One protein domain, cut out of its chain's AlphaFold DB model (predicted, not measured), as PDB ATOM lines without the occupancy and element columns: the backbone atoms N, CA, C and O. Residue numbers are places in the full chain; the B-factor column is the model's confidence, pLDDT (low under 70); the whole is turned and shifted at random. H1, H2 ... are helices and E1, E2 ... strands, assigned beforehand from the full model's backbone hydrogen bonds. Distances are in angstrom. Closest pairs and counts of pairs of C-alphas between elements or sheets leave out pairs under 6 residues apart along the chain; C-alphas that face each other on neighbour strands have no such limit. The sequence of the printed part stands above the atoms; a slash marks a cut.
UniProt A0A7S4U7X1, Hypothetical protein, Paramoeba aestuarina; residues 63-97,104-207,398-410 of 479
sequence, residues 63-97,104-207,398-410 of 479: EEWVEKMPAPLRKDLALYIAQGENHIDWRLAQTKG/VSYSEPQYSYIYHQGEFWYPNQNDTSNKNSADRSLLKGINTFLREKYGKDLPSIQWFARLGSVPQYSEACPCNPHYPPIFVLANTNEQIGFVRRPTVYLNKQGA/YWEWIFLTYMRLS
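Overview. This is residues 63 to 97, 104 to 207 and 398 to 410 of the 479 residues of the protein "Hypothetical protein" of Paramoeba aestuarina (UniProt A0A7S4U7X1). A strongly twisted sheet of five short strands runs through the domain, its strands E3 and E4 nearest the middle; the long helix H4 packs on its E2 end, H6 lies beside E3, and of the small helices H1, H2 and H3, which form a loose group with a C-alpha of each within 8 A of the other two, H2 alone comes close to the E6 end. Long loops, residues 82 to 97 and 162 to 181, hold no named element. The printed part has 152 residues, with 72 in named elements, under half, in the order H1 H2 H3 E1 E2 H4 E3 E4 E5 E6 H5 H6; the class is mixed, helices and strands. The sheet, order E2 E1 E3 E4 E6, is mixed. The whole is compact, with a radius of gyration of the C-alphas of 15.2 A and spans of 37 by 35 by 28 A.

Along the chain. The sheet holds E1, residues 112 to 116, 13.1 A long; E2, 119 to 121; E3, 157 to 161, 12.5 A; E4, 182 to 184; and E6, 194 to 196. E5 is residues 186 to 188. H4, residues 133 to 150, measures 25.7 A, from C-alpha 133 at (-10.302, 35.971, -0.873) to C-alpha 150 at (-18.002, 59.850, 4.884). H6, residues 398 to 409, measures 16.5 A. H1 is residues 63 to 68, beginning at C-alpha 63 (-32.760, 58.311, 23.190); H2 is 71 to 76, H3 78 to 81 and H5 204 to 207.

Arrangement. E1 and E3 are antiparallel, with N 113 and O 159 at 2.8 A. E1 and E2 form an antiparallel hairpin, with N 121 and O 114 at 2.7 A. E4 is parallel to E3, N 183 and O 160 at 2.8 A, and to E6, N 195 and O 182 at 2.9 A. E2, H4 and E3 make a split strand-helix-strand unit, two strands running the same way with E1 between them, and its crossover is left-handed. H4 is on the sheet; the closest C-alphas of H4 and E2, Asn 143 and Phe 120, are 5.4 A apart. H6 is on the sheet and stands at the sheet's level, its height 0.3 A; its closest C-alpha to E3 is Met 407, 6.9 A from Ile 157. H2 only grazes the sheet. H1 and H6 are near each other, as are H4 and H5. E5 pairs with no named strand. Every O i to N i+4 pair is within hydrogen-bond range in H1, H2, H4 and H6; H3 and H5 are too short for one.

Size, cuts and confidence. The farthest C-alphas, Glu 64 and Ser 129, are 45.9 A apart. Residues 98 to 103 and 208 to 397 are not printed; the gaps between C-alphas are 11.2 A and 14.8 A. The links E2 to H4 and E3 to E4 are long. Mean pLDDT of the printed part is 72.5; 56 residues are under 70, among them 88 to 97, 123 to 135 and 164 to 179.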
ATOM      1  N   GLU A  63     -31.407  58.850  23.061       92.25
ATOM      2  CA  GLU A  63     -32.760  58.311  23.190       92.25
ATOM      3  C   GLU A  63     -33.461  58.227  21.830       92.25
ATOM      4  O   GLU A  63     -33.931  57.154  21.450       92.25
ATOM      5  N   GLU A  64     -33.449  59.318  21.055       93.06
ATOM      6  CA  GLU A  64     -33.991  59.336  19.687       93.06
ATOM      7  C   GLU A  64     -33.294  58.294  18.800       93.06
ATOM      8  O   GLU A  64     -33.904  57.632  17.955       93.06
ATOM      9  N   TRP A  65     -31.986  58.148  18.992       92.69
ATOM     10  CA  TRP A  65     -31.169  57.232  18.218       92.69
ATOM     11  C   TRP A  65     -31.520  55.771  18.515       92.69
ATOM     12  O   TRP A  65     -31.728  54.982  17.593       92.69
ATOM     13  N   VAL A  66     -31.654  55.418  19.796       91.25
ATOM     14  CA  VAL A  66     -32.076  54.086  20.243       91.25
ATOM     15  C   VAL A  66     -33.502  53.783  19.785       91.25
ATOM     16  O   VAL A  66     -33.750  52.671  19.312       91.25
ATOM     17  N   GLU A  67     -34.418  54.752  19.855       92.50
ATOM     18  CA  GLU A  67     -35.814  54.614  19.414       92.50
ATOM     19  C   GLU A  67     -35.922  54.263  17.924       92.50
ATOM     20  O   GLU A  67     -36.690  53.374  17.549       92.50
ATOM     21  N   LYS A  68     -35.099  54.895  17.083       93.25
ATOM     22  CA  LYS A  68     -35.070  54.656  15.631       93.25
ATOM     23  C   LYS A  68     -34.186  53.476  15.215       93.25
ATOM     24  O   LYS A  68     -34.244  53.046  14.065       93.25
ATOM     25  N   MET A  69     -33.383  52.933  16.134       93.31
ATOM     26  CA  MET A  69     -32.455  51.841  15.844       93.31
ATOM     27  C   MET A  69     -33.185  50.576  15.352       93.31
ATOM     28  O   MET A  69     -34.156  50.149  15.983       93.31
ATOM     29  N   PRO A  70     -32.687  49.916  14.286       93.75
ATOM     30  CA  PRO A  70     -33.192  48.630  13.821       93.75
ATOM     31  C   PRO A  70     -33.299  47.614  14.962       93.75
ATOM     32  O   PRO A  70     -32.324  47.380  15.674       93.75
ATOM     33  N   ALA A  71     -34.461  46.970  15.110       91.19
ATOM     34  CA  ALA A  71     -34.711  46.024  16.204       91.19
ATOM     35  C   ALA A  71     -33.635  44.919  16.368       91.19
ATOM     36  O   ALA A  71     -33.237  44.677  17.509       91.19
ATOM     37  N   PRO A  72     -33.097  44.293  15.297       91.00
ATOM     38  CA  PRO A  72     -32.053  43.279  15.431       91.00
ATOM     39  C   PRO A  72     -30.752  43.864  15.981       91.00
ATOM     40  O   PRO A  72     -30.126  43.266  16.851       91.00
ATOM     41  N   LEU A  73     -30.386  45.073  15.540       91.56
ATOM     42  CA  LEU A  73     -29.202  45.767  16.035       91.56
ATOM     43  C   LEU A  73     -29.379  46.200  17.493       91.56
ATOM     44  O   LEU A  73     -28.469  46.026  18.297       91.56
ATOM     45  N   ARG A  74     -30.564  46.710  17.852       91.19
ATOM     46  CA  ARG A  74     -30.904  47.066  19.235       91.19
ATOM     47  C   ARG A  74     -30.794  45.857  20.161       91.19
ATOM     48  O   ARG A  74     -30.294  45.990  21.271       91.19
ATOM     49  N   LYS A  75     -31.235  44.684  19.702       89.75
ATOM     50  CA  LYS A  75     -31.113  43.420  20.437       89.75
ATOM     51  C   LYS A  75     -29.651  43.004  20.609       89.75
ATOM     52  O   LYS A  75     -29.245  42.714  21.730       89.75
ATOM     53  N   ASP A  76     -28.860  43.037  19.540       88.56
ATOM     54  CA  ASP A  76     -27.429  42.698  19.585       88.56
ATOM     55  C   ASP A  76     -26.625  43.637  20.497       88.56
ATOM     56  O   ASP A  76     -25.660  43.230  21.144       88.56
ATOM     57  N   LEU A  77     -27.043  44.902  20.574       87.75
ATOM     58  CA  LEU A  77     -26.397  45.934  21.377       87.75
ATOM     59  C   LEU A  77     -27.091  46.205  22.713       87.75
ATOM     60  O   LEU A  77     -26.706  47.152  23.391       87.75
ATOM     61  N   ALA A  78     -28.069  45.396  23.128       86.94
ATOM     62  CA  ALA A  78     -28.916  45.703  24.283       86.94
ATOM     63  C   ALA A  78     -28.112  45.980  25.566       86.94
ATOM     64  O   ALA A  78     -28.405  46.938  26.279       86.94
ATOM     65  N   LEU A  79     -27.059  45.192  25.822       81.88
ATOM     66  CA  LEU A  79     -26.177  45.410  26.973       81.88
ATOM     67  C   LEU A  79     -25.427  46.739  26.912       81.88
ATOM     68  O   LEU A  79     -25.326  47.422  27.923       81.88
ATOM     69  N   TYR A  80     -24.916  47.099  25.738       83.50
ATOM     70  CA  TYR A  80     -24.189  48.349  25.544       83.50
ATOM     71  C   TYR A  80     -25.150  49.541  25.626       83.50
ATOM     72  O   TYR A  80     -24.881  50.533  26.292       83.50
ATOM     73  N   ILE A  81     -26.335  49.426  25.027       85.19
ATOM     74  CA  ILE A  81     -27.353  50.481  25.061       85.19
ATOM     75  C   ILE A  81     -27.778  50.803  26.495       85.19
ATOM     76  O   ILE A  81     -27.904  51.978  26.837       85.19
ATOM     77  N   ALA A  82     -27.936  49.781  27.342       83.75
ATOM     78  CA  ALA A  82     -28.281  49.954  28.752       83.75
ATOM     79  C   ALA A  82     -27.228  50.744  29.555       83.75
ATOM     80  O   ALA A  82     -27.540  51.255  30.627       83.75
ATOM     81  N   GLN A  83     -25.998  50.863  29.048       80.00
ATOM     82  CA  GLN A  83     -24.899  51.589  29.694       80.00
ATOM     83  C   GLN A  83     -24.741  53.034  29.204       80.00
ATOM     84  O   GLN A  83     -23.918  53.768  29.746       80.00
ATOM     85  N   GLY A  84     -25.530  53.463  28.214       76.44
ATOM     86  CA  GLY A  84     -25.460  54.810  27.641       76.44
ATOM     87  C   GLY A  84     -24.306  54.995  26.650       76.44
ATOM     88  O   GLY A  84     -23.756  54.035  26.119       76.44
ATOM     89  N   GLU A  85     -23.932  56.238  26.351       74.44
ATOM     90  CA  GLU A  85     -22.847  56.540  25.403       74.44
ATOM     91  C   GLU A  85     -21.448  56.464  26.036       74.44
ATOM     92  O   GLU A  85     -21.292  56.625  27.243       74.44
ATOM     93  N   ASN A  86     -20.407  56.309  25.205       69.00
ATOM     94  CA  ASN A  86     -18.993  56.407  25.604       69.00
ATOM     95  C   ASN A  86     -18.545  55.467  26.748       69.00
ATOM     96  O   ASN A  86     -17.696  55.850  27.552       69.00
ATOM     97  N   HIS A  87     -19.068  54.245  26.844       70.06
ATOM     98  CA  HIS A  87     -18.699  53.309  27.922       70.06
ATOM     99  C   HIS A  87     -17.740  52.189  27.478       70.06
ATOM    100  O   HIS A  87     -17.200  51.465  28.318       70.06
ATOM    101  N   ILE A  88     -17.497  52.045  26.169       67.38
ATOM    102  CA  ILE A  88     -16.541  51.065  25.640       67.38
ATOM    103  C   ILE A  88     -15.125  51.665  25.722       67.38
ATOM    104  O   ILE A  88     -14.761  52.517  24.902       67.38
ATOM    105  N   ASP A  89     -14.317  51.232  26.701       66.38
ATOM    106  CA  ASP A  89     -12.877  51.546  26.789       66.38
ATOM    107  C   ASP A  89     -12.047  50.405  26.184       66.38
ATOM    108  O   ASP A  89     -11.931  49.305  26.730       66.38
ATOM    109  N   TRP A  90     -11.407  50.683  25.051       61.75
ATOM    110  CA  TRP A  90     -10.598  49.704  24.327       61.75
ATOM    111  C   TRP A  90      -9.328  49.265  25.070       61.75
ATOM    112  O   TRP A  90      -8.744  48.237  24.720       61.75
ATOM    113  N   ARG A  91      -8.870  50.005  26.090       59.38
ATOM    114  CA  ARG A  91      -7.696  49.625  26.899       59.38
ATOM    115  C   ARG A  91      -7.998  48.441  27.808       59.38
ATOM    116  O   ARG A  91      -7.114  47.614  28.045       59.38
ATOM    117  N   LEU A  92      -9.246  48.318  28.255       54.53
ATOM    118  CA  LEU A  92      -9.701  47.193  29.074       54.53
ATOM    119  C   LEU A  92      -9.719  45.887  28.271       54.53
ATOM    120  O   LEU A  92      -9.390  44.834  28.805       54.53
ATOM    121  N   ALA A  93      -9.959  45.957  26.958       53.91
ATOM    122  CA  ALA A  93      -9.862  44.789  26.084       53.91
ATOM    123  C   ALA A  93      -8.432  44.219  25.974       53.91
ATOM    124  O   ALA A  93      -8.253  43.043  25.665       53.91
ATOM    125  N   GLN A  94      -7.406  45.046  26.219       51.22
ATOM    126  CA  GLN A  94      -5.992  44.668  26.098       51.22
ATOM    127  C   GLN A  94      -5.375  44.181  27.417       51.22
ATOM    128  O   GLN A  94      -4.284  43.612  27.404       51.22
ATOM    129  N   THR A  95      -6.040  44.400  28.552       49.31
ATOM    130  CA  THR A  95      -5.528  44.023  29.872       49.31
ATOM    131  C   THR A  95      -6.145  42.691  30.301       49.31
ATOM    132  O   THR A  95      -7.327  42.591  30.614       49.31
ATOM    133  N   LYS A  96      -5.340  41.618  30.280       49.19
ATOM    134  CA  LYS A  96      -5.700  40.335  30.905       49.19
ATOM    135  C   LYS A  96      -5.852  40.561  32.411       49.19
ATOM    136  O   LYS A  96      -4.858  40.855  33.066       49.19
ATOM    137  N   GLY A  97      -7.048  40.381  32.961       45.53
ATOM    138  CA  GLY A  97      -7.217  40.262  34.412       45.53
ATOM    139  C   GLY A  97      -8.547  40.799  34.915       45.53
ATOM    140  O   GLY A  97      -8.691  41.995  35.129       45.53
ATOM    141  N   VAL A 104     -10.431  33.028  26.752       44.59
ATOM    142  CA  VAL A 104     -10.718  34.106  25.792       44.59
ATOM    143  C   VAL A 104      -9.506  35.012  25.664       44.59
ATOM    144  O   VAL A 104      -9.424  36.118  26.201       44.59
ATOM    145  N   SER A 105      -8.507  34.519  24.942       44.69
ATOM    146  CA  SER A 105      -7.381  35.332  24.500       44.69
ATOM    147  C   SER A 105      -7.870  36.358  23.459       44.69
ATOM    148  O   SER A 105      -7.778  36.139  22.254       44.69
ATOM    149  N   TYR A 106      -8.314  37.535  23.916       48.38
ATOM    150  CA  TYR A 106      -8.410  38.748  23.081       48.38
ATOM    151  C   TYR A 106      -7.025  39.236  22.600       48.38
ATOM    152  O   TYR A 106      -6.927  40.203  21.848       48.38
ATOM    153  N   SER A 107      -5.940  38.569  23.017       39.38
ATOM    154  CA  SER A 107      -4.554  38.913  22.693       39.38
ATOM    155  C   SER A 107      -4.155  38.715  21.232       39.38
ATOM    156  O   SER A 107      -3.006  38.989  20.896       39.38
ATOM    157  N   GLU A 108      -5.058  38.291  20.349       48.47
ATOM    158  CA  GLU A 108      -4.711  38.151  18.945       48.47
ATOM    159  C   GLU A 108      -5.159  39.347  18.075       48.47
ATOM    160  O   GLU A 108      -6.356  39.602  17.924       48.47
ATOM    161  N   PRO A 109      -4.215  40.049  17.407       50.22
ATOM    162  CA  PRO A 109      -4.491  41.145  16.476       50.22
ATOM    163  C   PRO A 109      -5.432  40.787  15.319       50.22
ATOM    164  O   PRO A 109      -5.904  41.686  14.639       50.22
ATOM    165  N   GLN A 110      -5.709  39.505  15.055       56.06
ATOM    166  CA  GLN A 110      -6.389  39.037  13.838       56.06
ATOM    167  C   GLN A 110      -7.770  39.647  13.571       56.06
ATOM    168  O   GLN A 110      -8.164  39.694  12.404       56.06
ATOM    169  N   TYR A 111      -8.469  40.132  14.599       63.34
ATOM    170  CA  TYR A 111      -9.837  40.645  14.479       63.34
ATOM    171  C   TYR A 111      -9.959  42.162  14.624       63.34
ATOM    172  O   TYR A 111     -11.061  42.684  14.510       63.34
ATOM    173  N   SER A 112      -8.864  42.882  14.875       71.94
ATOM    174  CA  SER A 112      -8.894  44.340  15.030       71.94
ATOM    175  C   SER A 112      -8.775  45.034  13.679       71.94
ATOM    176  O   SER A 112      -7.831  44.791  12.938       71.94
ATOM    177  N   TYR A 113      -9.650  45.990  13.404       76.31
ATOM    178  CA  TYR A 113      -9.668  46.761  12.166       76.31
ATOM    179  C   TYR A 113      -9.767  48.249  12.468       76.31
ATOM    180  O   TYR A 113     -10.520  48.634  13.356       76.31
ATOM    181  N   ILE A 114      -9.030  49.088  11.739       77.06
ATOM    182  CA  ILE A 114      -8.972  50.530  12.005       77.06
ATOM    183  C   ILE A 114      -9.411  51.314  10.779       77.06
ATOM    184  O   ILE A 114      -8.817  51.179   9.719       77.06
ATOM    185  N   TYR A 115     -10.395  52.190  10.933       78.38
ATOM    186  CA  TYR A 115     -10.651  53.261   9.979       78.38
ATOM    187  C   TYR A 115      -9.942  54.530  10.450       78.38
ATOM    188  O   TYR A 115     -10.117  54.934  11.598       78.38
ATOM    189  N   HIS A 116      -9.127  55.149   9.599       78.62
ATOM    190  CA  HIS A 116      -8.400  56.379   9.911       78.62
ATOM    191  C   HIS A 116      -8.226  57.225   8.647       78.62
ATOM    192  O   HIS A 116      -7.710  56.737   7.644       78.62
ATOM    193  N   GLN A 117      -8.636  58.499   8.702       76.94
ATOM    194  CA  GLN A 117      -8.429  59.488   7.631       76.94
ATOM    195  C   GLN A 117      -8.923  59.045   6.239       76.94
ATOM    196  O   GLN A 117      -8.284  59.324   5.224       76.94
ATOM    197  N   GLY A 118     -10.075  58.377   6.174       74.31
ATOM    198  CA  GLY A 118     -10.648  57.927   4.905       74.31
ATOM    199  C   GLY A 118     -10.151  56.565   4.419       74.31
ATOM    200  O   GLY A 118     -10.551  56.128   3.338       74.31
ATOM    201  N   GLU A 119      -9.295  55.892   5.192       74.62
ATOM    202  CA  GLU A 119      -8.713  54.604   4.829       74.62
ATOM    203  C   GLU A 119      -8.921  53.544   5.907       74.62
ATOM    204  O   GLU A 119      -8.809  53.791   7.109       74.62
ATOM    205  N   PHE A 120      -9.200  52.328   5.449       73.25
ATOM    206  CA  PHE A 120      -9.380  51.162   6.294       73.25
ATOM    207  C   PHE A 120      -8.106  50.307   6.337       73.25
ATOM    208  O   PHE A 120      -7.616  49.816   5.318       73.25
ATOM    209  N   TRP A 121      -7.613  50.075   7.545       70.75
ATOM    210  CA  TRP A 121      -6.386  49.367   7.871       70.75
ATOM    211  C   TRP A 121      -6.702  48.072   8.611       70.75
ATOM    212  O   TRP A 121      -7.601  48.008   9.452       70.75
ATOM    213  N   TYR A 122      -5.941  47.021   8.311       71.00
ATOM    214  CA  TYR A 122      -6.084  45.726   8.960       71.00
ATOM    215  C   TYR A 122      -4.722  45.061   9.197       71.00
ATOM    216  O   TYR A 122      -3.807  45.214   8.382       71.00
ATOM    217  N   PRO A 123      -4.573  44.308  10.297       56.72
ATOM    218  CA  PRO A 123      -3.331  43.643  10.655       56.72
ATOM    219  C   PRO A 123      -2.963  42.586   9.609       56.72
ATOM    220  O   PRO A 123      -3.810  41.817   9.133       56.72
ATOM    221  N   ASN A 124      -1.673  42.559   9.264       55.28
ATOM    222  CA  ASN A 124      -1.076  41.705   8.233       55.28
ATOM    223  C   ASN A 124      -1.559  41.959   6.789       55.28
ATOM    224  O   ASN A 124      -1.911  41.024   6.077       55.28
ATOM    225  N   GLN A 125      -1.479  43.200   6.287       52.78
ATOM    226  CA  GLN A 125      -1.568  43.453   4.831       52.78
ATOM    227  C   GLN A 125      -0.530  42.657   4.006       52.78
ATOM    228  O   GLN A 125      -0.778  42.352   2.844       52.78
ATOM    229  N   ASN A 126       0.606  42.297   4.618       46.44
ATOM    230  CA  ASN A 126       1.723  41.604   3.970       46.44
ATOM    231  C   ASN A 126       1.655  40.071   4.058       46.44
ATOM    232  O   ASN A 126       2.503  39.408   3.464       46.44
ATOM    233  N   ASP A 127       0.698  39.504   4.798       48.69
ATOM    234  CA  ASP A 127       0.508  38.054   4.838       48.69
ATOM    235  C   ASP A 127      -0.443  37.642   3.712       48.69
ATOM    236  O   ASP A 127      -1.666  37.563   3.857       48.69
ATOM    237  N   THR A 128       0.139  37.442   2.536       45.22
ATOM    238  CA  THR A 128      -0.556  36.954   1.343       45.22
ATOM    239  C   THR A 128      -0.905  35.469   1.437       45.22
ATOM    240  O   THR A 128      -1.622  34.978   0.563       45.22
ATOM    241  N   SER A 129      -0.429  34.762   2.470       44.06
ATOM    242  CA  SER A 129      -0.370  33.302   2.474       44.06
ATOM    243  C   SER A 129      -1.622  32.609   3.011       44.06
ATOM    244  O   SER A 129      -1.816  31.445   2.681       44.06
ATOM    245  N   ASN A 130      -2.505  33.281   3.772       41.50
ATOM    246  CA  ASN A 130      -3.591  32.539   4.441       41.50
ATOM    247  C   ASN A 130      -4.924  33.258   4.731       41.50
ATOM    248  O   ASN A 130      -5.790  32.682   5.388       41.50
ATOM    249  N   LYS A 131      -5.171  34.479   4.231       52.34
ATOM    250  CA  LYS A 131      -6.503  35.113   4.375       52.34
ATOM    251  C   LYS A 131      -7.368  34.913   3.122       52.34
ATOM    252  O   LYS A 131      -7.029  35.383   2.025       52.34
ATOM    253  N   ASN A 132      -8.496  34.219   3.310       57.81
ATOM    254  CA  ASN A 132      -9.501  33.894   2.293       57.81
ATOM    255  C   ASN A 132      -9.839  35.117   1.418       57.81
ATOM    256  O   ASN A 132     -10.028  36.230   1.910       57.81
ATOM    257  N   SER A 133      -9.937  34.922   0.101       60.66
ATOM    258  CA  SER A 133     -10.302  35.971  -0.873       60.66
ATOM    259  C   SER A 133     -11.629  36.678  -0.542       60.66
ATOM    260  O   SER A 133     -11.796  37.866  -0.837       60.66
ATOM    261  N   ALA A 134     -12.546  35.969   0.123       62.12
ATOM    262  CA  ALA A 134     -13.813  36.490   0.626       62.12
ATOM    263  C   ALA A 134     -13.624  37.613   1.662       62.12
ATOM    264  O   ALA A 134     -14.203  38.689   1.514       62.12
ATOM    265  N   ASP A 135     -12.757  37.418   2.655       69.31
ATOM    266  CA  ASP A 135     -12.540  38.394   3.731       69.31
ATOM    267  C   ASP A 135     -11.951  39.696   3.178       69.31
ATOM    268  O   ASP A 135     -12.412  40.790   3.501       69.31
ATOM    269  N   ARG A 136     -10.995  39.586   2.247       70.81
ATOM    270  CA  ARG A 136     -10.432  40.747   1.535       70.81
ATOM    271  C   ARG A 136     -11.487  41.497   0.724       70.81
ATOM    272  O   ARG A 136     -11.498  42.726   0.720       70.81
ATOM    273  N   SER A 137     -12.381  40.772   0.053       71.69
ATOM    274  CA  SER A 137     -13.456  41.371  -0.749       71.69
ATOM    275  C   SER A 137     -14.468  42.123   0.116       71.69
ATOM    276  O   SER A 137     -14.918  43.203  -0.270       71.69
ATOM    277  N   LEU A 138     -14.784  41.589   1.298       74.94
ATOM    278  CA  LEU A 138     -15.646  42.235   2.286       74.94
ATOM    279  C   LEU A 138     -15.007  43.510   2.843       74.94
ATOM    280  O   LEU A 138     -15.639  44.562   2.813       74.94
ATOM    281  N   LEU A 139     -13.748  43.438   3.286       76.56
ATOM    282  CA  LEU A 139     -13.024  44.602   3.809       76.56
ATOM    283  C   LEU A 139     -12.882  45.710   2.768       76.56
ATOM    284  O   LEU A 139     -13.084  46.882   3.078       76.56
ATOM    285  N   LYS A 140     -12.589  45.347   1.514       77.50
ATOM    286  CA  LYS A 140     -12.558  46.303   0.403       77.50
ATOM    287  C   LYS A 140     -13.919  46.972   0.209       77.50
ATOM    288  O   LYS A 140     -13.967  48.175  -0.042       77.50
ATOM    289  N   GLY A 141     -15.004  46.206   0.329       78.25
ATOM    290  CA  GLY A 141     -16.365  46.726   0.259       78.25
ATOM    291  C   GLY A 141     -16.683  47.717   1.379       78.25
ATOM    292  O   GLY A 141     -17.081  48.841   1.101       78.25
ATOM    293  N   ILE A 142     -16.409  47.345   2.633       79.56
ATOM    294  CA  ILE A 142     -16.569  48.228   3.801       79.56
ATOM    295  C   ILE A 142     -15.761  49.518   3.628       79.56
ATOM    296  O   ILE A 142     -16.298  50.607   3.807       79.56
ATOM    297  N   ASN A 143     -14.489  49.414   3.229       78.94
ATOM    298  CA  ASN A 143     -13.645  50.584   2.987       78.94
ATOM    299  C   ASN A 143     -14.235  51.498   1.904       78.94
ATOM    300  O   ASN A 143     -14.224  52.715   2.044       78.94
ATOM    301  N   THR A 144     -14.761  50.907   0.828       80.81
ATOM    302  CA  THR A 144     -15.369  51.656  -0.279       80.81
ATOM    303  C   THR A 144     -16.618  52.385   0.203       80.81
ATOM    304  O   THR A 144     -16.703  53.591   0.015       80.81
ATOM    305  N   PHE A 145     -17.511  51.688   0.912       82.50
ATOM    306  CA  PHE A 145     -18.719  52.256   1.509       82.50
ATOM    307  C   PHE A 145     -18.414  53.432   2.447       82.50
ATOM    308  O   PHE A 145     -18.943  54.524   2.257       82.50
ATOM    309  N   LEU A 146     -17.519  53.241   3.424       81.69
ATOM    310  CA  LEU A 146     -17.175  54.288   4.390       81.69
ATOM    311  C   LEU A 146     -16.506  55.489   3.715       81.69
ATOM    312  O   LEU A 146     -16.849  56.631   4.004       81.69
ATOM    313  N   ARG A 147     -15.574  55.244   2.787       82.06
ATOM    314  CA  ARG A 147     -14.873  56.310   2.063       82.06
ATOM    315  C   ARG A 147     -15.802  57.097   1.142       82.06
ATOM    316  O   ARG A 147     -15.679  58.312   1.089       82.06
ATOM    317  N   GLU A 148     -16.694  56.430   0.410       84.06
ATOM    318  CA  GLU A 148     -17.648  57.098  -0.485       84.06
ATOM    319  C   GLU A 148     -18.673  57.921   0.296       84.06
ATOM    320  O   GLU A 148     -19.043  59.003  -0.148       84.06
ATOM    321  N   LYS A 149     -19.109  57.430   1.462       83.12
ATOM    322  CA  LYS A 149     -20.165  58.076   2.243       83.12
ATOM    323  C   LYS A 149     -19.665  59.165   3.194       83.12
ATOM    324  O   LYS A 149     -20.337  60.177   3.344       83.12
ATOM    325  N   TYR A 150     -18.510  58.963   3.827       82.81
ATOM    326  CA  TYR A 150     -18.002  59.850   4.884       82.81
ATOM    327  C   TYR A 150     -16.604  60.406   4.622       82.81
ATOM    328  O   TYR A 150     -16.194  61.364   5.274       82.81
ATOM    329  N   GLY A 151     -15.842  59.814   3.700       82.12
ATOM    330  CA  GLY A 151     -14.493  60.270   3.377       82.12
ATOM    331  C   GLY A 151     -13.612  60.465   4.617       82.12
ATOM    332  O   GLY A 151     -13.459  59.570   5.444       82.12
ATOM    333  N   LYS A 152     -13.002  61.646   4.739       78.62
ATOM    334  CA  LYS A 152     -12.112  61.989   5.861       78.62
ATOM    335  C   LYS A 152     -12.850  62.507   7.097       78.62
ATOM    336  O   LYS A 152     -12.209  62.679   8.130       78.62
ATOM    337  N   ASP A 153     -14.156  62.736   6.990       79.69
ATOM    338  CA  ASP A 153     -14.954  63.353   8.051       79.69
ATOM    339  C   ASP A 153     -15.317  62.349   9.147       79.69
ATOM    340  O   ASP A 153     -15.683  62.745  10.253       79.69
ATOM    341  N   LEU A 154     -15.174  61.046   8.875       76.31
ATOM    342  CA  LEU A 154     -15.358  60.019   9.888       76.31
ATOM    343  C   LEU A 154     -14.159  60.003  10.862       76.31
ATOM    344  O   LEU A 154     -13.012  59.822  10.430       76.31
ATOM    345  N   PRO A 155     -14.402  60.131  12.181       77.12
ATOM    346  CA  PRO A 155     -13.420  59.870  13.222       77.12
ATOM    347  C   PRO A 155     -12.691  58.539  13.056       77.12
ATOM    348  O   PRO A 155     -13.154  57.602  12.403       77.12
ATOM    349  N   SER A 156     -11.538  58.445  13.715       78.31
ATOM    350  CA  SER A 156     -10.799  57.187  13.753       78.31
ATOM    351  C   SER A 156     -11.531  56.173  14.616       78.31
ATOM    352  O   SER A 156     -11.888  56.486  15.748       78.31
ATOM    353  N   ILE A 157     -11.729  54.967  14.096       77.06
ATOM    354  CA  ILE A 157     -12.497  53.917  14.769       77.06
ATOM    355  C   ILE A 157     -11.692  52.638  14.708       77.06
ATOM    356  O   ILE A 157     -11.217  52.261  13.639       77.06
ATOM    357  N   GLN A 158     -11.574  51.954  15.839       78.00
ATOM    358  CA  GLN A 158     -11.064  50.594  15.897       78.00
ATOM    359  C   GLN A 158     -12.226  49.668  16.228       78.00
ATOM    360  O   GLN A 158     -12.809  49.827  17.287       78.00
ATOM    361  N   TRP A 159     -12.556  48.722  15.354       79.25
ATOM    362  CA  TRP A 159     -13.638  47.756  15.568       79.25
ATOM    363  C   TRP A 159     -13.119  46.322  15.479       79.25
ATOM    364  O   TRP A 159     -12.096  46.056  14.842       79.25
ATOM    365  N   PHE A 160     -13.818  45.395  16.135       78.00
ATOM    366  CA  PHE A 160     -13.398  44.001  16.263       78.00
ATOM    367  C   PHE A 160     -14.328  43.096  15.469       78.00
ATOM    368  O   PHE A 160     -15.475  42.911  15.854       78.00
ATOM    369  N   ALA A 161     -13.870  42.526  14.361       78.44
ATOM    370  CA  ALA A 161     -14.723  41.724  13.493       78.44
ATOM    371  C   ALA A 161     -14.177  40.317  13.296       78.44
ATOM    372  O   ALA A 161     -13.018  40.123  12.941       78.44
ATOM    373  N   ARG A 162     -15.047  39.319  13.411       77.81
ATOM    374  CA  ARG A 162     -14.763  37.984  12.901       77.81
ATOM    375  C   ARG A 162     -15.239  37.901  11.456       77.81
ATOM    376  O   ARG A 162     -16.436  37.953  11.157       77.81
ATOM    377  N   LEU A 163     -14.286  37.823  10.527       72.81
ATOM    378  CA  LEU A 163     -14.606  37.755   9.098       72.81
ATOM    379  C   LEU A 163     -14.987  36.340   8.639       72.81
ATOM    380  O   LEU A 163     -15.852  36.202   7.775       72.81
ATOM    381  N   GLY A 164     -14.420  35.320   9.292       66.00
ATOM    382  CA  GLY A 164     -14.706  33.905   9.056       66.00
ATOM    383  C   GLY A 164     -16.065  33.420   9.581       66.00
ATOM    384  O   GLY A 164     -16.908  34.187  10.040       66.00
ATOM    385  N   SER A 165     -16.288  32.107   9.480       63.12
ATOM    386  CA  SER A 165     -17.517  31.446   9.933       63.12
ATOM    387  C   SER A 165     -17.721  31.528  11.450       63.12
ATOM    388  O   SER A 165     -16.739  31.585  12.178       63.12
ATOM    389  N   VAL A 166     -19.000  31.482  11.847       64.75
ATOM    390  CA  VAL A 166     -19.616  31.182  13.158       64.75
ATOM    391  C   VAL A 166     -18.741  31.410  14.413       64.75
ATOM    392  O   VAL A 166     -17.745  30.706  14.577       64.75
ATOM    393  N   PRO A 167     -19.124  32.317  15.339       65.56
ATOM    394  CA  PRO A 167     -18.390  32.533  16.583       65.56
ATOM    395  C   PRO A 167     -18.318  31.251  17.422       65.56
ATOM    396  O   PRO A 167     -19.304  30.521  17.553       65.56
ATOM    397  N   GLN A 168     -17.154  30.986  18.017       61.66
ATOM    398  CA  GLN A 168     -17.010  29.926  19.012       61.66
ATOM    399  C   GLN A 168     -17.567  30.437  20.347       61.66
ATOM    400  O   GLN A 168     -17.380  31.601  20.688       61.66
ATOM    401  N   TYR A 169     -18.265  29.579  21.100       52.28
ATOM    402  CA  TYR A 169     -18.880  29.947  22.388       52.28
ATOM    403  C   TYR A 169     -17.878  30.543  23.390       52.28
ATOM    404  O   TYR A 169     -18.260  31.370  24.207       52.28
ATOM    405  N   SER A 170     -16.602  30.171  23.286       53.06
ATOM    406  CA  SER A 170     -15.509  30.706  24.095       53.06
ATOM    407  C   SER A 170     -15.063  32.117  23.699       53.06
ATOM    408  O   SER A 170     -14.133  32.619  24.297       53.06
ATOM    409  N   GLU A 171     -15.641  32.783  22.698       52.66
ATOM    410  CA  GLU A 171     -15.125  34.084  22.228       52.66
ATOM    411  C   GLU A 171     -15.856  35.302  22.792       52.66
ATOM    412  O   GLU A 171     -15.363  36.421  22.670       52.66
ATOM    413  N   ALA A 172     -17.006  35.097  23.430       51.69
ATOM    414  CA  ALA A 172     -17.681  36.135  24.194       51.69
ATOM    415  C   ALA A 172     -17.518  35.846  25.682       51.69
ATOM    416  O   ALA A 172     -17.889  34.780  26.163       51.69
ATOM    417  N   CYS A 173     -16.983  36.817  26.418       55.19
ATOM    418  CA  CYS A 173     -16.961  36.786  27.872       55.19
ATOM    419  C   CYS A 173     -18.114  37.672  28.385       55.19
ATOM    420  O   CYS A 173     -17.947  38.889  28.487       55.19
ATOM    421  N   PRO A 174     -19.297  37.104  28.696       55.47
ATOM    422  CA  PRO A 174     -20.478  37.883  29.077       55.47
ATOM    423  C   PRO A 174     -20.322  38.632  30.412       55.47
ATOM    424  O   PRO A 174     -21.142  39.488  30.725       55.47
ATOM    425  N   CYS A 175     -19.287  38.333  31.204       56.31
ATOM    426  CA  CYS A 175     -19.105  38.913  32.536       56.31
ATOM    427  C   CYS A 175     -18.412  40.282  32.566       56.31
ATOM    428  O   CYS A 175     -18.315  40.861  33.645       56.31
ATOM    429  N   ASN A 176     -17.946  40.826  31.434       60.97
ATOM    430  CA  ASN A 176     -17.392  42.181  31.416       60.97
ATOM    431  C   ASN A 176     -17.931  42.996  30.225       60.97
ATOM    432  O   ASN A 176     -17.431  42.884  29.105       60.97
ATOM    433  N   PRO A 177     -18.935  43.853  30.457       58.47
ATOM    434  CA  PRO A 177     -19.559  44.638  29.401       58.47
ATOM    435  C   PRO A 177     -18.673  45.784  28.878       58.47
ATOM    436  O   PRO A 177     -19.025  46.422  27.892       58.47
ATOM    437  N   HIS A 178     -17.500  46.017  29.477       62.09
ATOM    438  CA  HIS A 178     -16.505  46.937  28.925       62.09
ATOM    439  C   HIS A 178     -15.736  46.353  27.729       62.09
ATOM    440  O   HIS A 178     -15.002  47.089  27.066       62.09
ATOM    441  N   TYR A 179     -15.881  45.055  27.424       68.25
ATOM    442  CA  TYR A 179     -15.311  44.499  26.198       68.25
ATOM    443  C   TYR A 179     -16.054  45.031  24.966       68.25
ATOM    444  O   TYR A 179     -17.287  45.016  24.931       68.25
ATOM    445  N   PRO A 180     -15.328  45.460  23.919       72.62
ATOM    446  CA  PRO A 180     -15.945  45.922  22.689       72.62
ATOM    447  C   PRO A 180     -16.743  44.785  22.033       72.62
ATOM    448  O   PRO A 180     -16.278  43.640  22.039       72.62
ATOM    449  N   PRO A 181     -17.905  45.087  21.426       80.12
ATOM    450  CA  PRO A 181     -18.676  44.087  20.708       80.12
ATOM    451  C   PRO A 181     -17.864  43.505  19.553       80.12
ATOM    452  O   PRO A 181     -17.136  44.226  18.858       80.12
ATOM    453  N   ILE A 182     -18.026  42.202  19.326       81.94
ATOM    454  CA  ILE A 182     -17.411  41.502  18.199       81.94
ATOM    455  C   ILE A 182     -18.431  41.373  17.069       81.94
ATOM    456  O   ILE A 182     -19.504  40.792  17.224       81.94
ATOM    457  N   PHE A 183     -18.083  41.869  15.889       85.31
ATOM    458  CA  PHE A 183     -18.941  41.800  14.714       85.31
ATOM    459  C   PHE A 183     -18.828  40.443  14.022       85.31
ATOM    460  O   PHE A 183     -17.750  40.057  13.563       85.31
ATOM    461  N   VAL A 184     -19.945  39.732  13.893       85.25
ATOM    462  CA  VAL A 184     -20.020  38.358  13.369       85.25
ATOM    463  C   VAL A 184     -21.071  38.235  12.271       85.25
ATOM    464  O   VAL A 184     -21.972  39.056  12.162       85.25
ATOM    465  N   LEU A 185     -20.970  37.203  11.432       83.38
ATOM    466  CA  LEU A 185     -21.967  36.942  10.378       83.38
ATOM    467  C   LEU A 185     -23.307  36.467  10.948       83.38
ATOM    468  O   LEU A 185     -24.371  36.848  10.472       83.38
ATOM    469  N   ALA A 186     -23.232  35.616  11.964       85.62
ATOM    470  CA  ALA A 186     -24.376  35.032  12.634       85.62
ATOM    471  C   ALA A 186     -23.989  34.663  14.061       85.62
ATOM    472  O   ALA A 186     -22.820  34.372  14.324       85.62
ATOM    473  N   ASN A 187     -24.972  34.629  14.946       85.88
ATOM    474  CA  ASN A 187     -24.865  34.140  16.316       85.88
ATOM    475  C   ASN A 187     -26.170  33.420  16.698       85.88
ATOM    476  O   ASN A 187     -27.124  33.391  15.913       85.88
ATOM    477  N   THR A 188     -26.211  32.804  17.874       85.31
ATOM    478  CA  THR A 188     -27.477  32.385  18.492       85.31
ATOM    479  C   THR A 188     -28.013  33.500  19.389       85.31
ATOM    480  O   THR A 188     -27.273  34.394  19.798       85.31
ATOM    481  N   ASN A 189     -29.299  33.439  19.743       81.25
ATOM    482  CA  ASN A 189     -29.911  34.415  20.659       81.25
ATOM    483  C   ASN A 189     -29.319  34.385  22.080       81.25
ATOM    484  O   ASN A 189     -29.544  35.315  22.847       81.25
ATOM    485  N   GLU A 190     -28.588  33.327  22.428       79.50
ATOM    486  CA  GLU A 190     -27.944  33.150  23.735       79.50
ATOM    487  C   GLU A 190     -26.544  33.780  23.780       79.50
ATOM    488  O   GLU A 190     -25.982  33.995  24.853       79.50
ATOM    489  N   GLN A 191     -25.960  34.081  22.617       76.75
ATOM    490  CA  GLN A 191     -24.610  34.614  22.509       76.75
ATOM    491  C   GLN A 191     -24.610  36.142  22.633       76.75
ATOM    492  O   GLN A 191     -24.925  36.876  21.695       76.75
ATOM    493  N   ILE A 192     -24.207  36.608  23.809       74.75
ATOM    494  CA  ILE A 192     -24.104  38.019  24.187       74.75
ATOM    495  C   ILE A 192     -22.775  38.625  23.699       74.75
ATOM    496  O   ILE A 192     -21.776  37.919  23.588       74.75
ATOM    497  N   GLY A 193     -22.733  39.936  23.433       75.12
ATOM    498  CA  GLY A 193     -21.493  40.651  23.080       75.12
ATOM    499  C   GLY A 193     -21.099  40.538  21.603       75.12
ATOM    500  O   GLY A 193     -20.048  41.033  21.192       75.12
ATOM    501  N   PHE A 194     -21.956  39.916  20.793       84.94
ATOM    502  CA  PHE A 194     -21.794  39.827  19.351       84.94
ATOM    503  C   PHE A 194     -22.799  40.711  18.624       84.94
ATOM    504  O   PHE A 194     -23.975  40.743  18.972       84.94
ATOM    505  N   VAL A 195     -22.336  41.364  17.559       88.00
ATOM    506  CA  VAL A 195     -23.184  42.154  16.663       88.00
ATOM    507  C   VAL A 195     -23.239  41.484  15.304       88.00
ATOM    508  O   VAL A 195     -22.216  41.338  14.627       88.00
ATOM    509  N   ARG A 196     -24.434  41.069  14.884       90.19
ATOM    510  CA  ARG A 196     -24.654  40.460  13.575       90.19
ATOM    511  C   ARG A 196     -24.561  41.528  12.502       90.19
ATOM    512  O   ARG A 196     -25.331  42.488  12.462       90.19
ATOM    513  N   ARG A 197     -23.624  41.328  11.585       87.31
ATOM    514  CA  ARG A 197     -23.414  42.180  10.413       87.31
ATOM    515  C   ARG A 197     -23.911  41.504   9.135       87.31
ATOM    516  O   ARG A 197     -23.889  40.275   9.052       87.31
ATOM    517  N   PRO A 198     -24.276  42.277   8.099       86.38
ATOM    518  CA  PRO A 198     -24.642  41.701   6.818       86.38
ATOM    519  C   PRO A 198     -23.531  40.865   6.179       86.38
ATOM    520  O   PRO A 198     -22.334  41.162   6.262       86.38
ATOM    521  N   THR A 199     -23.968  39.807   5.501       72.25
ATOM    522  CA  THR A 199     -23.110  38.846   4.806       72.25
ATOM    523  C   THR A 199     -22.716  39.300   3.396       72.25
ATOM    524  O   THR A 199     -21.720  38.824   2.841       72.25
ATOM    525  N   VAL A 200     -23.502  40.204   2.803       62.50
ATOM    526  CA  VAL A 200     -23.337  40.663   1.421       62.50
ATOM    527  C   VAL A 200     -22.117  41.575   1.309       62.50
ATOM    528  O   VAL A 200     -21.912  42.479   2.118       62.50
ATOM    529  N   TYR A 201     -21.299  41.330   0.285       59.97
ATOM    530  CA  TYR A 201     -20.160  42.180  -0.030       59.97
ATOM    531  C   TYR A 201     -20.652  43.580  -0.383       59.97
ATOM    532  O   TYR A 201     -21.373  43.733  -1.363       59.97
ATOM    533  N   LEU A 202     -20.208  44.587   0.369       59.34
ATOM    534  CA  LEU A 202     -20.398  46.017   0.102       59.34
ATOM    535  C   LEU A 202     -19.619  46.494  -1.146       59.34
ATOM    536  O   LEU A 202     -18.895  47.481  -1.115       59.34
ATOM    537  N   ASN A 203     -19.673  45.761  -2.255       58.62
ATOM    538  CA  ASN A 203     -19.090  46.168  -3.523       58.62
ATOM    539  C   ASN A 203     -20.105  46.085  -4.678       58.62
ATOM    540  O   ASN A 203     -21.140  45.426  -4.591       58.62
ATOM    541  N   LYS A 204     -19.779  46.748  -5.796       57.44
ATOM    542  CA  LYS A 204     -20.607  46.763  -7.018       57.44
ATOM    543  C   LYS A 204     -20.946  45.358  -7.535       57.44
ATOM    544  O   LYS A 204     -22.002  45.179  -8.129       57.44
ATOM    545  N   GLN A 205     -20.082  44.370  -7.280       58.28
ATOM    546  CA  GLN A 205     -20.342  42.975  -7.628       58.28
ATOM    547  C   GLN A 205     -21.467  42.385  -6.769       58.28
ATOM    548  O   GLN A 205     -22.404  41.836  -7.326       58.28
ATOM    549  N   GLY A 206     -21.449  42.585  -5.447       59.66
ATOM    550  CA  GLY A 206     -22.525  42.161  -4.547       59.66
ATOM    551  C   GLY A 206     -23.871  42.807  -4.888       59.66
ATOM    552  O   GLY A 206     -24.896  42.129  -4.881       59.66
ATOM    553  N   ALA A 207     -23.864  44.084  -5.284       60.16
ATOM    554  CA  ALA A 207     -25.054  44.768  -5.792       60.16
ATOM    555  C   ALA A 207     -25.567  44.149  -7.109       60.16
ATOM    556  O   ALA A 207     -26.771  43.945  -7.278       60.16
ATOM    557  N   TYR A 398     -28.342  49.523   7.019       91.19
ATOM    558  CA  TYR A 398     -28.032  48.696   8.187       91.19
ATOM    559  C   TYR A 398     -26.538  48.721   8.555       91.19
ATOM    560  O   TYR A 398     -26.178  48.805   9.729       91.19
ATOM    561  N   TRP A 399     -25.647  48.695   7.560       87.69
ATOM    562  CA  TRP A 399     -24.215  48.905   7.789       87.69
ATOM    563  C   TRP A 399     -23.911  50.284   8.370       87.69
ATOM    564  O   TRP A 399     -23.076  50.403   9.262       87.69
ATOM    565  N   GLU A 400     -24.605  51.312   7.888       88.62
ATOM    566  CA  GLU A 400     -24.523  52.668   8.417       88.62
ATOM    567  C   GLU A 400     -24.843  52.706   9.910       88.62
ATOM    568  O   GLU A 400     -24.048  53.208  10.707       88.62
ATOM    569  N   TRP A 401     -25.970  52.099  10.283       92.50
ATOM    570  CA  TRP A 401     -26.369  51.928  11.670       92.50
ATOM    571  C   TRP A 401     -25.272  51.246  12.480       92.50
ATOM    572  O   TRP A 401     -24.856  51.801  13.489       92.50
ATOM    573  N   ILE A 402     -24.746  50.104  12.030       89.69
ATOM    574  CA  ILE A 402     -23.654  49.401  12.721       89.69
ATOM    575  C   ILE A 402     -22.480  50.340  13.026       89.69
ATOM    576  O   ILE A 402     -22.072  50.455  14.184       89.69
ATOM    577  N   PHE A 403     -21.939  51.015  12.007       86.06
ATOM    578  CA  PHE A 403     -20.730  51.818  12.175       86.06
ATOM    579  C   PHE A 403     -20.977  53.047  13.046       86.06
ATOM    580  O   PHE A 403     -20.222  53.281  13.989       86.06
ATOM    581  N   LEU A 404     -22.048  53.798  12.785       87.50
ATOM    582  CA  LEU A 404     -22.353  54.999  13.560       87.50
ATOM    583  C   LEU A 404     -22.755  54.670  15.003       87.50
ATOM    584  O   LEU A 404     -22.397  55.417  15.912       87.50
ATOM    585  N   THR A 405     -23.418  53.533  15.246       88.81
ATOM    586  CA  THR A 405     -23.752  53.109  16.618       88.81
ATOM    587  C   THR A 405     -22.474  52.828  17.374       88.81
ATOM    588  O   THR A 405     -22.247  53.350  18.461       88.81
ATOM    589  N   TYR A 406     -21.608  52.024  16.761       84.88
ATOM    590  CA  TYR A 406     -20.342  51.650  17.353       84.88
ATOM    591  C   TYR A 406     -19.484  52.875  17.687       84.88
ATOM    592  O   TYR A 406     -18.856  52.916  18.743       84.88
ATOM    593  N   MET A 407     -19.508  53.905  16.839       80.94
ATOM    594  CA  MET A 407     -18.837  55.175  17.108       80.94
ATOM    595  C   MET A 407     -19.369  55.896  18.339       80.94
ATOM    596  O   MET A 407     -18.568  56.389  19.124       80.94
ATOM    597  N   ARG A 408     -20.694  55.979  18.501       84.94
ATOM    598  CA  ARG A 408     -21.311  56.652  19.658       84.94
ATOM    599  C   ARG A 408     -21.032  55.910  20.965       84.94
ATOM    600  O   ARG A 408     -20.853  56.524  22.013       84.94
ATOM    601  N   LEU A 409     -20.977  54.581  20.898       82.00
ATOM    602  CA  LEU A 409     -20.677  53.733  22.049       82.00
ATOM    603  C   LEU A 409     -19.186  53.737  22.426       82.00
ATOM    604  O   LEU A 409     -18.839  53.582  23.599       82.00
ATOM    605  N   SER A 410     -18.302  53.919  21.443       75.50
ATOM    606  CA  SER A 410     -16.857  53.972  21.660       75.50
ATOM    607  C   SER A 410     -16.457  55.258  22.373       75.50
ATOM    608  O   SER A 410     -16.784  56.356  21.934       75.50
TER     609      SER A 410